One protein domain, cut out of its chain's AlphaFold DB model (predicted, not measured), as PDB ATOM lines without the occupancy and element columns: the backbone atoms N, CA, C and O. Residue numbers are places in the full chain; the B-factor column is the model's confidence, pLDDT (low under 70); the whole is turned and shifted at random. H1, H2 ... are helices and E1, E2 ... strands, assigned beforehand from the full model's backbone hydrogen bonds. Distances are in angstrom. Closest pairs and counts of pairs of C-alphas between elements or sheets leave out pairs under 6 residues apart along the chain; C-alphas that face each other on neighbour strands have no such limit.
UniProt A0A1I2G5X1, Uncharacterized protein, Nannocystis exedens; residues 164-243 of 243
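Overview. This is residues 164 to 243 of the 243 residues of an uncharacterized protein of Nannocystis exedens (UniProt A0A1I2G5X1). One strongly twisted four-strand sheet has helix H1 over one face and a tail, residues 230 to 243, after its last strand. The printed part has 80 residues, with one named helix and four named strands in the order H1, E1, E2, E3, E4; of the 45 residues in named elements strands hold 36, the class mostly strand, and the sheet E1 - E2 - E3 - E4 is a meander, each strand the antiparallel neighbour of the one before. It is only just compact, close to loose, with radius of gyration of the C-alphas 13.9 A, spanning 41 by 26 by 20 A.

Arrangement. Start at H1, residues 167 to 175, with every O i to N i+4 pair within hydrogen-bond range; its height over the sheet is 7.9 A. Its closest C-alphas to E2, residues 194 to 203, are Ala 170 and Tyr 195, 6.3 A. Hairpins follow, within hydrogen-bond range: E1, residues 188 to 191, with E2, N 189 and O 196, 3.0 A; E2 with E3, residues 206 to 218, N 199 and O 213, 2.8 A; E3 with E4, residues 221 to 229, N 214 and O 226, 2.9 A.

Along the chain. Find H1's start, C-alpha 167, at (13.966, 37.011, 16.887). E2 is 27.6 A long, E3 31.0 A, bending by 77 degrees at residue 209; E4 ends at C-alpha 229 (33.186, 29.165, 29.875).

Size, cuts and confidence. The farthest C-alphas, Asp 192 and Pro 243, are 44.9 A apart. The printed part has no cut; H1 to E1 is a long link. Residues 240 to 243 have pLDDT under 70.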
ATOM      1  N   ILE A 164      15.194  36.772   7.402       95.62
ATOM      2  CA  ILE A 164      15.125  36.505   8.840       95.62
ATOM      3  C   ILE A 164      14.701  37.801   9.492       95.62
ATOM      4  O   ILE A 164      15.531  38.682   9.714       95.62
ATOM      5  N   ASP A 165      13.407  37.898   9.754       93.31
ATOM      6  CA  ASP A 165      12.756  39.138  10.147       93.31
ATOM      7  C   ASP A 165      12.332  39.110  11.612       93.31
ATOM      8  O   ASP A 165      12.045  40.165  12.171       93.31
ATOM      9  N   THR A 166      12.358  37.945  12.275       94.81
ATOM     10  CA  THR A 166      11.978  37.834  13.690       94.81
ATOM     11  C   THR A 166      13.089  37.273  14.593       94.81
ATOM     12  O   THR A 166      13.894  36.430  14.176       94.81
ATOM     13  N   PRO A 167      13.103  37.647  15.890       95.56
ATOM     14  CA  PRO A 167      13.966  37.011  16.887       95.56
ATOM     15  C   PRO A 167      13.758  35.492  16.994       95.56
ATOM     16  O   PRO A 167      14.700  34.752  17.283       95.56
ATOM     17  N   GLY A 168      12.530  35.012  16.775       95.25
ATOM     18  CA  GLY A 168      12.193  33.588  16.821       95.25
ATOM     19  C   GLY A 168      12.884  32.788  15.717       95.25
ATOM     20  O   GLY A 168      13.504  31.757  15.989       95.25
ATOM     21  N   GLU A 169      12.868  33.306  14.490       95.94
ATOM     22  CA  GLU A 169      13.569  32.715  13.344       95.94
ATOM     23  C   GLU A 169      15.082  32.673  13.562       95.94
ATOM     24  O   GLU A 169      15.730  31.659  13.283       95.94
ATOM     25  N   ALA A 170      15.649  33.743  14.129       97.19
ATOM     26  CA  ALA A 170      17.061  33.791  14.482       97.19
ATOM     27  C   ALA A 170      17.433  32.731  15.531       97.19
ATOM     28  O   ALA A 170      18.430  32.024  15.360       97.19
ATOM     29  N   ARG A 171      16.622  32.555  16.586       97.38
ATOM     30  CA  ARG A 171      16.833  31.490  17.589       97.38
ATOM     31  C   ARG A 171      16.791  30.106  16.950       97.38
ATOM     32  O   ARG A 171      17.674  29.290  17.221       97.38
ATOM     33  N   LEU A 172      15.811  29.842  16.085       97.00
ATOM     34  CA  LEU A 172      15.700  28.561  15.389       97.00
ATOM     35  C   LEU A 172      16.920  28.293  14.500       97.00
ATOM     36  O   LEU A 172      17.476  27.195  14.538       97.00
ATOM     37  N   LEU A 173      17.385  29.293  13.745       97.69
ATOM     38  CA  LEU A 173      18.595  29.164  12.932       97.69
ATOM     39  C   LEU A 173      19.846  28.930  13.777       97.69
ATOM     40  O   LEU A 173      20.640  28.047  13.440       97.69
ATOM     41  N   ALA A 174      20.009  29.663  14.879       97.88
ATOM     42  CA  ALA A 174      21.107  29.448  15.814       97.88
ATOM     43  C   ALA A 174      21.087  28.014  16.368       97.88
ATOM     44  O   ALA A 174      22.120  27.344  16.365       97.88
ATOM     45  N   ALA A 175      19.911  27.493  16.736       97.25
ATOM     46  CA  ALA A 175      19.757  26.124  17.226       97.25
ATOM     47  C   ALA A 175      20.243  25.062  16.220       97.25
ATOM     48  O   ALA A 175      20.750  24.018  16.631       97.25
ATOM     49  N   THR A 176      20.197  25.331  14.905       97.19
ATOM     50  CA  THR A 176      20.734  24.396  13.892       97.19
ATOM     51  C   THR A 176      22.238  24.129  14.034       97.19
ATOM     52  O   THR A 176      22.741  23.158  13.470       97.19
ATOM     53  N   LEU A 177      22.973  24.954  14.791       97.31
ATOM     54  CA  LEU A 177      24.385  24.742  15.128       97.31
ATOM     55  C   LEU A 177      24.603  23.771  16.302       97.31
ATOM     56  O   LEU A 177      25.745  23.576  16.715       97.31
ATOM     57  N   GLY A 178      23.546  23.164  16.850       95.25
ATOM     58  CA  GLY A 178      23.652  22.272  18.009       95.25
ATOM     59  C   GLY A 178      23.831  23.008  19.338       95.25
ATOM     60  O   GLY A 178      24.261  22.421  20.328       95.25
ATOM     61  N   VAL A 179      23.529  24.306  19.357       96.56
ATOM     62  CA  VAL A 179      23.422  25.106  20.581       96.56
ATOM     63  C   VAL A 179      21.961  25.211  21.008       96.56
ATOM     64  O   VAL A 179      21.046  24.988  20.219       96.56
ATOM     65  N   GLN A 180      21.742  25.555  22.268       95.88
ATOM     66  CA  GLN A 180      20.432  25.694  22.884       95.88
ATOM     67  C   GLN A 180      20.183  27.184  23.156       95.88
ATOM     68  O   GLN A 180      20.824  27.751  24.046       95.88
ATOM     69  N   PRO A 181      19.320  27.859  22.378       96.69
ATOM     70  CA  PRO A 181      19.028  29.270  22.592       96.69
ATOM     71  C   PRO A 181      18.433  29.536  23.972       96.69
ATOM     72  O   PRO A 181      17.648  28.735  24.483       96.69
ATOM     73  N   LEU A 182      18.794  30.676  24.559       96.12
ATOM     74  CA  LEU A 182      18.139  31.175  25.761       96.12
ATOM     75  C   LEU A 182      16.847  31.898  25.385       96.12
ATOM     76  O   LEU A 182      16.744  32.505  24.315       96.12
ATOM     77  N   CYS A 183      15.868  31.838  26.274       92.38
ATOM     78  CA  CYS A 183      14.575  32.488  26.136       92.38
ATOM     79  C   CYS A 183      14.488  33.707  27.058       92.38
ATOM     80  O   CYS A 183      15.026  33.699  28.161       92.38
ATOM     81  N   GLY A 184      13.817  34.755  26.585       88.94
ATOM     82  CA  GLY A 184      13.786  36.078  27.213       88.94
ATOM     83  C   GLY A 184      14.225  37.161  26.230       88.94
ATOM     84  O   GLY A 184      14.963  36.881  25.288       88.94
ATOM     85  N   ASP A 185      13.752  38.385  26.421       85.62
ATOM     86  CA  ASP A 185      13.974  39.463  25.452       85.62
ATOM     87  C   ASP A 185      15.454  39.859  25.366       85.62
ATOM     88  O   ASP A 185      15.975  40.074  24.277       85.62
ATOM     89  N   ASP A 186      16.182  39.774  26.481       88.25
ATOM     90  CA  ASP A 186      17.620  40.069  26.538       88.25
ATOM     91  C   ASP A 186      18.500  38.998  25.866       88.25
ATOM     92  O   ASP A 186      19.704  39.196  25.686       88.25
ATOM     93  N   SER A 187      17.935  37.841  25.498       92.56
ATOM     94  CA  SER A 187      18.699  36.757  24.869       92.56
ATOM     95  C   SER A 187      18.900  36.935  23.368       92.56
ATOM     96  O   SER A 187      19.693  36.203  22.769       92.56
ATOM     97  N   VAL A 188      18.175  37.871  22.748       94.69
ATOM     98  CA  VAL A 188      18.288  38.176  21.324       94.69
ATOM     99  C   VAL A 188      18.220  39.674  21.118       94.69
ATOM    100  O   VAL A 188      17.244  40.309  21.490       94.69
ATOM    101  N   ARG A 189      19.223  40.229  20.443       94.56
ATOM    102  CA  ARG A 189      19.239  41.646  20.071       94.56
ATOM    103  C   ARG A 189      19.402  41.810  18.571       94.56
ATOM    104  O   ARG A 189      20.078  41.007  17.926       94.56
ATOM    105  N   SER A 190      18.803  42.858  18.019       94.88
ATOM    106  CA  SER A 190      19.044  43.237  16.628       94.88
ATOM    107  C   SER A 190      20.476  43.764  16.462       94.88
ATOM    108  O   SER A 190      21.036  44.398  17.363       94.88
ATOM    109  N   ILE A 191      21.080  43.451  15.320       95.12
ATOM    110  CA  ILE A 191      22.386  43.938  14.864       95.12
ATOM    111  C   ILE A 191      22.276  44.341  13.392       95.12
ATOM    112  O   ILE A 191      21.289  44.015  12.728       95.12
ATOM    113  N   ASP A 192      23.296  45.016  12.856       93.75
ATOM    114  CA  ASP A 192      23.312  45.365  11.434       93.75
ATOM    115  C   ASP A 192      23.189  44.103  10.556       93.75
ATOM    116  O   ASP A 192      24.020  43.193  10.599       93.75
ATOM    117  N   GLY A 193      22.102  44.029   9.786       93.12
ATOM    118  CA  GLY A 193      21.810  42.915   8.885       93.12
ATOM    119  C   GLY A 193      21.317  41.614   9.536       93.12
ATOM    120  O   GLY A 193      21.288  40.589   8.840       93.12
ATOM    121  N   GLY A 194      20.931  41.613  10.819       96.25
ATOM    122  CA  GLY A 194      20.348  40.423  11.442       96.25
ATOM    123  C   GLY A 194      20.179  40.475  12.958       96.25
ATOM    124  O   GLY A 194      19.779  41.485  13.535       96.25
ATOM    125  N   TYR A 195      20.475  39.348  13.606       96.88
ATOM    126  CA  TYR A 195      20.251  39.144  15.036       96.88
ATOM    127  C   TYR A 195      21.466  38.523  15.717       96.88
ATOM    128  O   TYR A 195      22.078  37.606  15.180       96.88
ATOM    129  N   ARG A 196      21.767  38.962  16.937       96.19
ATOM    130  CA  ARG A 196      22.702  38.297  17.847       96.19
ATOM    131  C   ARG A 196      21.911  37.507  18.878       96.19
ATOM    132  O   ARG A 196      21.071  38.075  19.569       96.19
ATOM    133  N   VAL A 197      22.194  36.215  18.988       96.75
ATOM    134  CA  VAL A 197      21.487  35.248  19.834       96.75
ATOM    135  C   VAL A 197      22.442  34.694  20.885       96.75
ATOM    136  O   VAL A 197      23.512  34.172  20.565       96.75
ATOM    137  N   ILE A 198      22.034  34.757  22.147       95.94
ATOM    138  CA  ILE A 198      22.745  34.154  23.272       95.94
ATOM    139  C   ILE A 198      22.220  32.735  23.470       95.94
ATOM    140  O   ILE A 198      21.018  32.481  23.568       95.94
ATOM    141  N   THR A 199      23.143  31.785  23.517       96.50
ATOM    142  CA  THR A 199      22.843  30.358  23.582       96.50
ATOM    143  C   THR A 199      23.728  29.675  24.621       96.50
ATOM    144  O   THR A 199      24.708  30.247  25.106       96.50
ATOM    145  N   LYS A 200      23.393  28.435  24.965       95.56
ATOM    146  CA  LYS A 200      24.245  27.527  25.733       95.56
ATOM    147  C   LYS A 200      24.585  26.298  24.907       95.56
ATOM    148  O   LYS A 200      23.813  25.870  24.053       95.56
ATOM    149  N   ARG A 201      25.723  25.685  25.192       94.62
ATOM    150  CA  ARG A 201      26.103  24.378  24.658       94.62
ATOM    151  C   ARG A 201      26.457  23.468  25.813       94.62
ATOM    152  O   ARG A 201      27.339  23.808  26.590       94.62
ATOM    153  N   SER A 202      25.778  22.332  25.930       90.06
ATOM    154  CA  SER A 202      26.176  21.298  26.887       90.06
ATOM    155  C   SER A 202      27.527  20.719  26.485       90.06
ATOM    156  O   SER A 202      27.737  20.413  25.306       90.06
ATOM    157  N   GLN A 203      28.420  20.507  27.445       86.62
ATOM    158  CA  GLN A 203      29.661  19.796  27.168       86.62
ATOM    159  C   GLN A 203      29.399  18.293  27.057       86.62
ATOM    160  O   GLN A 203      28.702  17.705  27.881       86.62
ATOM    161  N   ALA A 204      29.988  17.650  26.045       80.75
ATOM    162  CA  ALA A 204      29.761  16.229  25.768       80.75
ATOM    163  C   ALA A 204      30.103  15.316  26.960       80.75
ATOM    164  O   ALA A 204      29.500  14.261  27.124       80.75
ATOM    165  N   GLN A 205      31.063  15.727  27.793       81.94
ATOM    166  CA  GLN A 205      31.528  14.942  28.935       81.94
ATOM    167  C   GLN A 205      30.743  15.226  30.224       81.94
ATOM    168  O   GLN A 205      30.755  14.390  31.120       81.94
ATOM    169  N   CYS A 206      30.040  16.361  30.316       84.62
ATOM    170  CA  CYS A 206      29.398  16.825  31.546       84.62
ATOM    171  C   CYS A 206      28.057  17.486  31.223       84.62
ATOM    172  O   CYS A 206      27.996  18.649  30.825       84.62
ATOM    173  N   THR A 207      26.967  16.745  31.418       82.50
ATOM    174  CA  THR A 207      25.610  17.181  31.035       82.50
ATOM    175  C   THR A 207      25.109  18.394  31.821       82.50
ATOM    176  O   THR A 207      24.260  19.133  31.333       82.50
ATOM    177  N   ASN A 208      25.668  18.624  33.010       82.69
ATOM    178  CA  ASN A 208      25.389  19.765  33.877       82.69
ATOM    179  C   ASN A 208      26.371  20.938  33.695       82.69
ATOM    180  O   ASN A 208      26.302  21.905  34.451       82.69
ATOM    181  N   GLN A 209      27.290  20.864  32.728       89.50
ATOM    182  CA  GLN A 209      28.232  21.936  32.417       89.50
ATOM    183  C   GLN A 209      27.963  22.506  31.027       89.50
ATOM    184  O   GLN A 209      27.707  21.773  30.067       89.50
ATOM    185  N   TYR A 210      28.048  23.829  30.927       91.69
ATOM    186  CA  TYR A 210      27.707  24.556  29.716       91.69
ATOM    187  C   TYR A 210      28.801  25.543  29.333       91.69
ATOM    188  O   TYR A 210      29.424  26.162  30.194       91.69
ATOM    189  N   ASP A 211      28.941  25.744  28.030       93.81
ATOM    190  CA  ASP A 211      29.562  26.937  27.474       93.81
ATOM    191  C   ASP A 211      28.456  27.915  27.065       93.81
ATOM    192  O   ASP A 211      27.448  27.523  26.469       93.81
ATOM    193  N   GLY A 212      28.638  29.193  27.367       94.06
ATOM    194  CA  GLY A 212      27.853  30.278  26.803       94.06
ATOM    195  C   GLY A 212      28.335  30.545  25.388       94.06
ATOM    196  O   GLY A 212      29.527  30.724  25.169       94.06
ATOM    197  N   VAL A 213      27.441  30.568  24.411       95.50
ATOM    198  CA  VAL A 213      27.809  30.744  23.003       95.50
ATOM    199  C   VAL A 213      26.995  31.885  22.417       95.50
ATOM    200  O   VAL A 213      25.767  31.874  22.483       95.50
ATOM    201  N   ILE A 214      27.680  32.864  21.833       95.50
ATOM    202  CA  ILE A 214      27.053  33.975  21.116       95.50
ATOM    203  C   ILE A 214      27.053  33.631  19.629       95.50
ATOM    204  O   ILE A 214      28.098  33.298  19.059       95.50
ATOM    205  N   VAL A 215      25.875  33.697  19.014       97.19
ATOM    206  CA  VAL A 215      25.661  33.395  17.599       97.19
ATOM    207  C   VAL A 215      25.108  34.625  16.899       97.19
ATOM    208  O   VAL A 215      24.033  35.096  17.254       97.19
ATOM    209  N   ASP A 216      25.799  35.096  15.870       97.44
ATOM    210  CA  ASP A 216      25.260  36.109  14.966       97.44
ATOM    211  C   ASP A 216      24.559  35.407  13.801       97.44
ATOM    212  O   ASP A 216      25.113  34.511  13.166       97.44
ATOM    213  N   VAL A 217      23.318  35.797  13.529       97.31
ATOM    214  CA  VAL A 217      22.490  35.322  12.421       97.31
ATOM    215  C   VAL A 217      22.311  36.484  11.460       97.31
ATOM    216  O   VAL A 217      21.369  37.264  11.577       97.31
ATOM    217  N   VAL A 218      23.240  36.607  10.515       96.69
ATOM    218  CA  VAL A 218      23.259  37.691   9.523       96.69
ATOM    219  C   VAL A 218      22.889  37.111   8.168       96.69
ATOM    220  O   VAL A 218      23.515  36.156   7.709       96.69
ATOM    221  N   ARG A 219      21.847  37.658   7.526       93.94
ATOM    222  CA  ARG A 219      21.339  37.180   6.218       93.94
ATOM    223  C   ARG A 219      21.110  35.656   6.176       93.94
ATOM    224  O   ARG A 219      21.491  34.981   5.220       93.94
ATOM    225  N   GLY A 220      20.547  35.101   7.250       94.19
ATOM    226  CA  GLY A 220      20.273  33.663   7.371       94.19
ATOM    227  C   GLY A 220      21.498  32.774   7.621       94.19
ATOM    228  O   GLY A 220      21.367  31.552   7.639       94.19
ATOM    229  N   GLN A 221      22.687  33.339   7.833       96.56
ATOM    230  CA  GLN A 221      23.897  32.572   8.127       96.56
ATOM    231  C   GLN A 221      24.218  32.637   9.625       96.56
ATOM    232  O   GLN A 221      24.739  33.655  10.085       96.56
ATOM    233  N   PRO A 222      23.916  31.580  10.405       97.31
ATOM    234  CA  PRO A 222      24.284  31.536  11.813       97.31
ATOM    235  C   PRO A 222      25.791  31.263  11.957       97.31
ATOM    236  O   PRO A 222      26.297  30.257  11.457       97.31
ATOM    237  N   THR A 223      26.495  32.139  12.672       97.06
ATOM    238  CA  THR A 223      27.943  32.077  12.910       97.06
ATOM    239  C   THR A 223      28.231  32.234  14.397       97.06
ATOM    240  O   THR A 223      27.744  33.164  15.032       97.06
ATOM    241  N   ILE A 224      29.030  31.333  14.973       96.19
ATOM    242  CA  ILE A 224      29.496  31.476  16.358       96.19
ATOM    243  C   ILE A 224      30.567  32.559  16.386       96.19
ATOM    244  O   ILE A 224      31.604  32.402  15.747       96.19
ATOM    245  N   VAL A 225      30.322  33.631  17.135       96.06
ATOM    246  CA  VAL A 225      31.247  34.770  17.232       96.06
ATOM    247  C   VAL A 225      32.022  34.788  18.541       96.06
ATOM    248  O   VAL A 225      33.108  35.354  18.602       96.06
ATOM    249  N   ASN A 226      31.492  34.151  19.586       93.44
ATOM    250  CA  ASN A 226      32.166  34.057  20.872       93.44
ATOM    251  C   ASN A 226      31.704  32.833  21.675       93.44
ATOM    252  O   ASN A 226      30.548  32.413  21.572       93.44
ATOM    253  N   THR A 227      32.599  32.321  22.517       93.62
ATOM    254  CA  THR A 227      32.329  31.249  23.479       93.62
ATOM    255  C   THR A 227      32.885  31.650  24.841       93.62
ATOM    256  O   THR A 227      34.031  32.078  24.949       93.62
ATOM    257  N   VAL A 228      32.078  31.489  25.883       91.12
ATOM    258  CA  VAL A 228      32.391  31.833  27.269       91.12
ATOM    259  C   VAL A 228      32.238  30.580  28.118       91.12
ATOM    260  O   VAL A 228      31.217  29.903  28.054       91.12
ATOM    261  N   ASP A 229      33.245  30.271  28.923       89.00
ATOM    262  CA  ASP A 229      33.186  29.165  29.875       89.00
ATOM    263  C   ASP A 229      32.211  29.513  31.013       89.00
ATOM    264  O   ASP A 229      32.460  30.449  31.775       89.00
ATOM    265  N   LEU A 230      31.093  28.784  31.113       87.19
ATOM    266  CA  LEU A 230      30.104  28.950  32.188       87.19
ATOM    267  C   LEU A 230      30.177  27.816  33.215       87.19
ATOM    268  O   LEU A 230      29.225  27.604  33.968       87.19
ATOM    269  N   ARG A 231      31.272  27.049  33.241       84.31
ATOM    270  CA  ARG A 231      31.414  25.931  34.173       84.31
ATOM    271  C   ARG A 231      31.400  26.415  35.612       84.31
ATOM    272  O   ARG A 231      32.287  27.147  36.052       84.31
ATOM    273  N   ASP A 232      30.459  25.876  36.374       83.19
ATOM    274  CA  ASP A 232      30.558  25.874  37.822       83.19
ATOM    275  C   ASP A 232      31.520  24.759  38.248       83.19
ATOM    276  O   ASP A 232      31.180  23.574  38.251       83.19
ATOM    277  N   ARG A 233      32.754  25.144  38.585       82.69
ATOM    278  CA  ARG A 233      33.803  24.207  39.022       82.69
ATOM    279  C   ARG A 233      33.522  23.583  40.388       82.69
ATOM    280  O   ARG A 233      34.233  22.659  40.773       82.69
ATOM    281  N   THR A 234      32.529  24.084  41.121       82.00
ATOM    282  CA  THR A 234      32.107  23.493  42.394       82.00
ATOM    283  C   THR A 234      31.152  22.317  42.192       82.00
ATOM    284  O   THR A 234      31.059  21.450  43.060       82.00
ATOM    285  N   LEU A 235      30.497  22.228  41.029       81.81
ATOM    286  CA  LEU A 235      29.621  21.115  40.684       81.81
ATOM    287  C   LEU A 235      30.426  19.965  40.078       81.81
ATOM    288  O   LEU A 235      31.117  20.115  39.065       81.81
ATOM    289  N   ALA A 236      30.287  18.780  40.673       84.31
ATOM    290  CA  ALA A 236      30.829  17.559  40.097       84.31
ATOM    291  C   ALA A 236      30.231  17.322  38.700       84.31
ATOM    292  O   ALA A 236      29.033  17.510  38.468       84.31
ATOM    293  N   CYS A 237      31.077  16.902  37.762       83.56
ATOM    294  CA  CYS A 237      30.648  16.536  36.420       83.56
ATOM    295  C   CYS A 237      29.666  15.363  36.494       83.56
ATOM    296  O   CYS A 237      30.011  14.286  36.980       83.56
ATOM    297  N   THR A 238      28.446  15.570  36.004       80.75
ATOM    298  CA  THR A 238      27.481  14.484  35.832       80.75
ATOM    299  C   THR A 238      27.628  13.947  34.417       80.75
ATOM    300  O   THR A 238      27.171  14.561  33.443       80.75
ATOM    301  N   THR A 239      28.308  12.810  34.291       76.50
ATOM    302  CA  THR A 239      28.377  12.075  33.028       76.50
ATOM    303  C   THR A 239      26.995  11.525  32.702       76.50
ATOM    304  O   THR A 239      26.284  11.060  33.595       76.50
ATOM    305  N   ALA A 240      26.607  11.559  31.427       67.12
ATOM    306  CA  ALA A 240      25.417  10.835  30.997       67.12
ATOM    307  C   ALA A 240      25.573   9.341  31.355       67.12
ATOM    308  O   ALA A 240      26.692   8.825  31.263       67.12
ATOM    309  N   PRO A 241      24.500   8.647  31.771       63.09
ATOM    310  CA  PRO A 241      24.560   7.203  31.954       63.09
ATOM    311  C   PRO A 241      25.023   6.559  30.645       63.09
ATOM    312  O   PRO A 241      24.505   6.883  29.573       63.09
ATOM    313  N   THR A 242      26.027   5.686  30.730       60.38
ATOM    314  CA  THR A 242      26.478   4.896  29.583       60.38
ATOM    315  C   THR A 242      25.293   4.048  29.104       60.38
ATOM    316  O   THR A 242      24.718   3.343  29.937       60.38
ATOM    317  N   PRO A 243      24.878   4.165  27.828       53.78
ATOM    318  CA  PRO A 243      23.751   3.409  27.288       53.78
ATOM    319  C   PRO A 243      24.027   1.903  27.224       53.78
ATOM    320  O   PRO A 243      25.215   1.515  27.119       53.78
TER     321      PRO A 243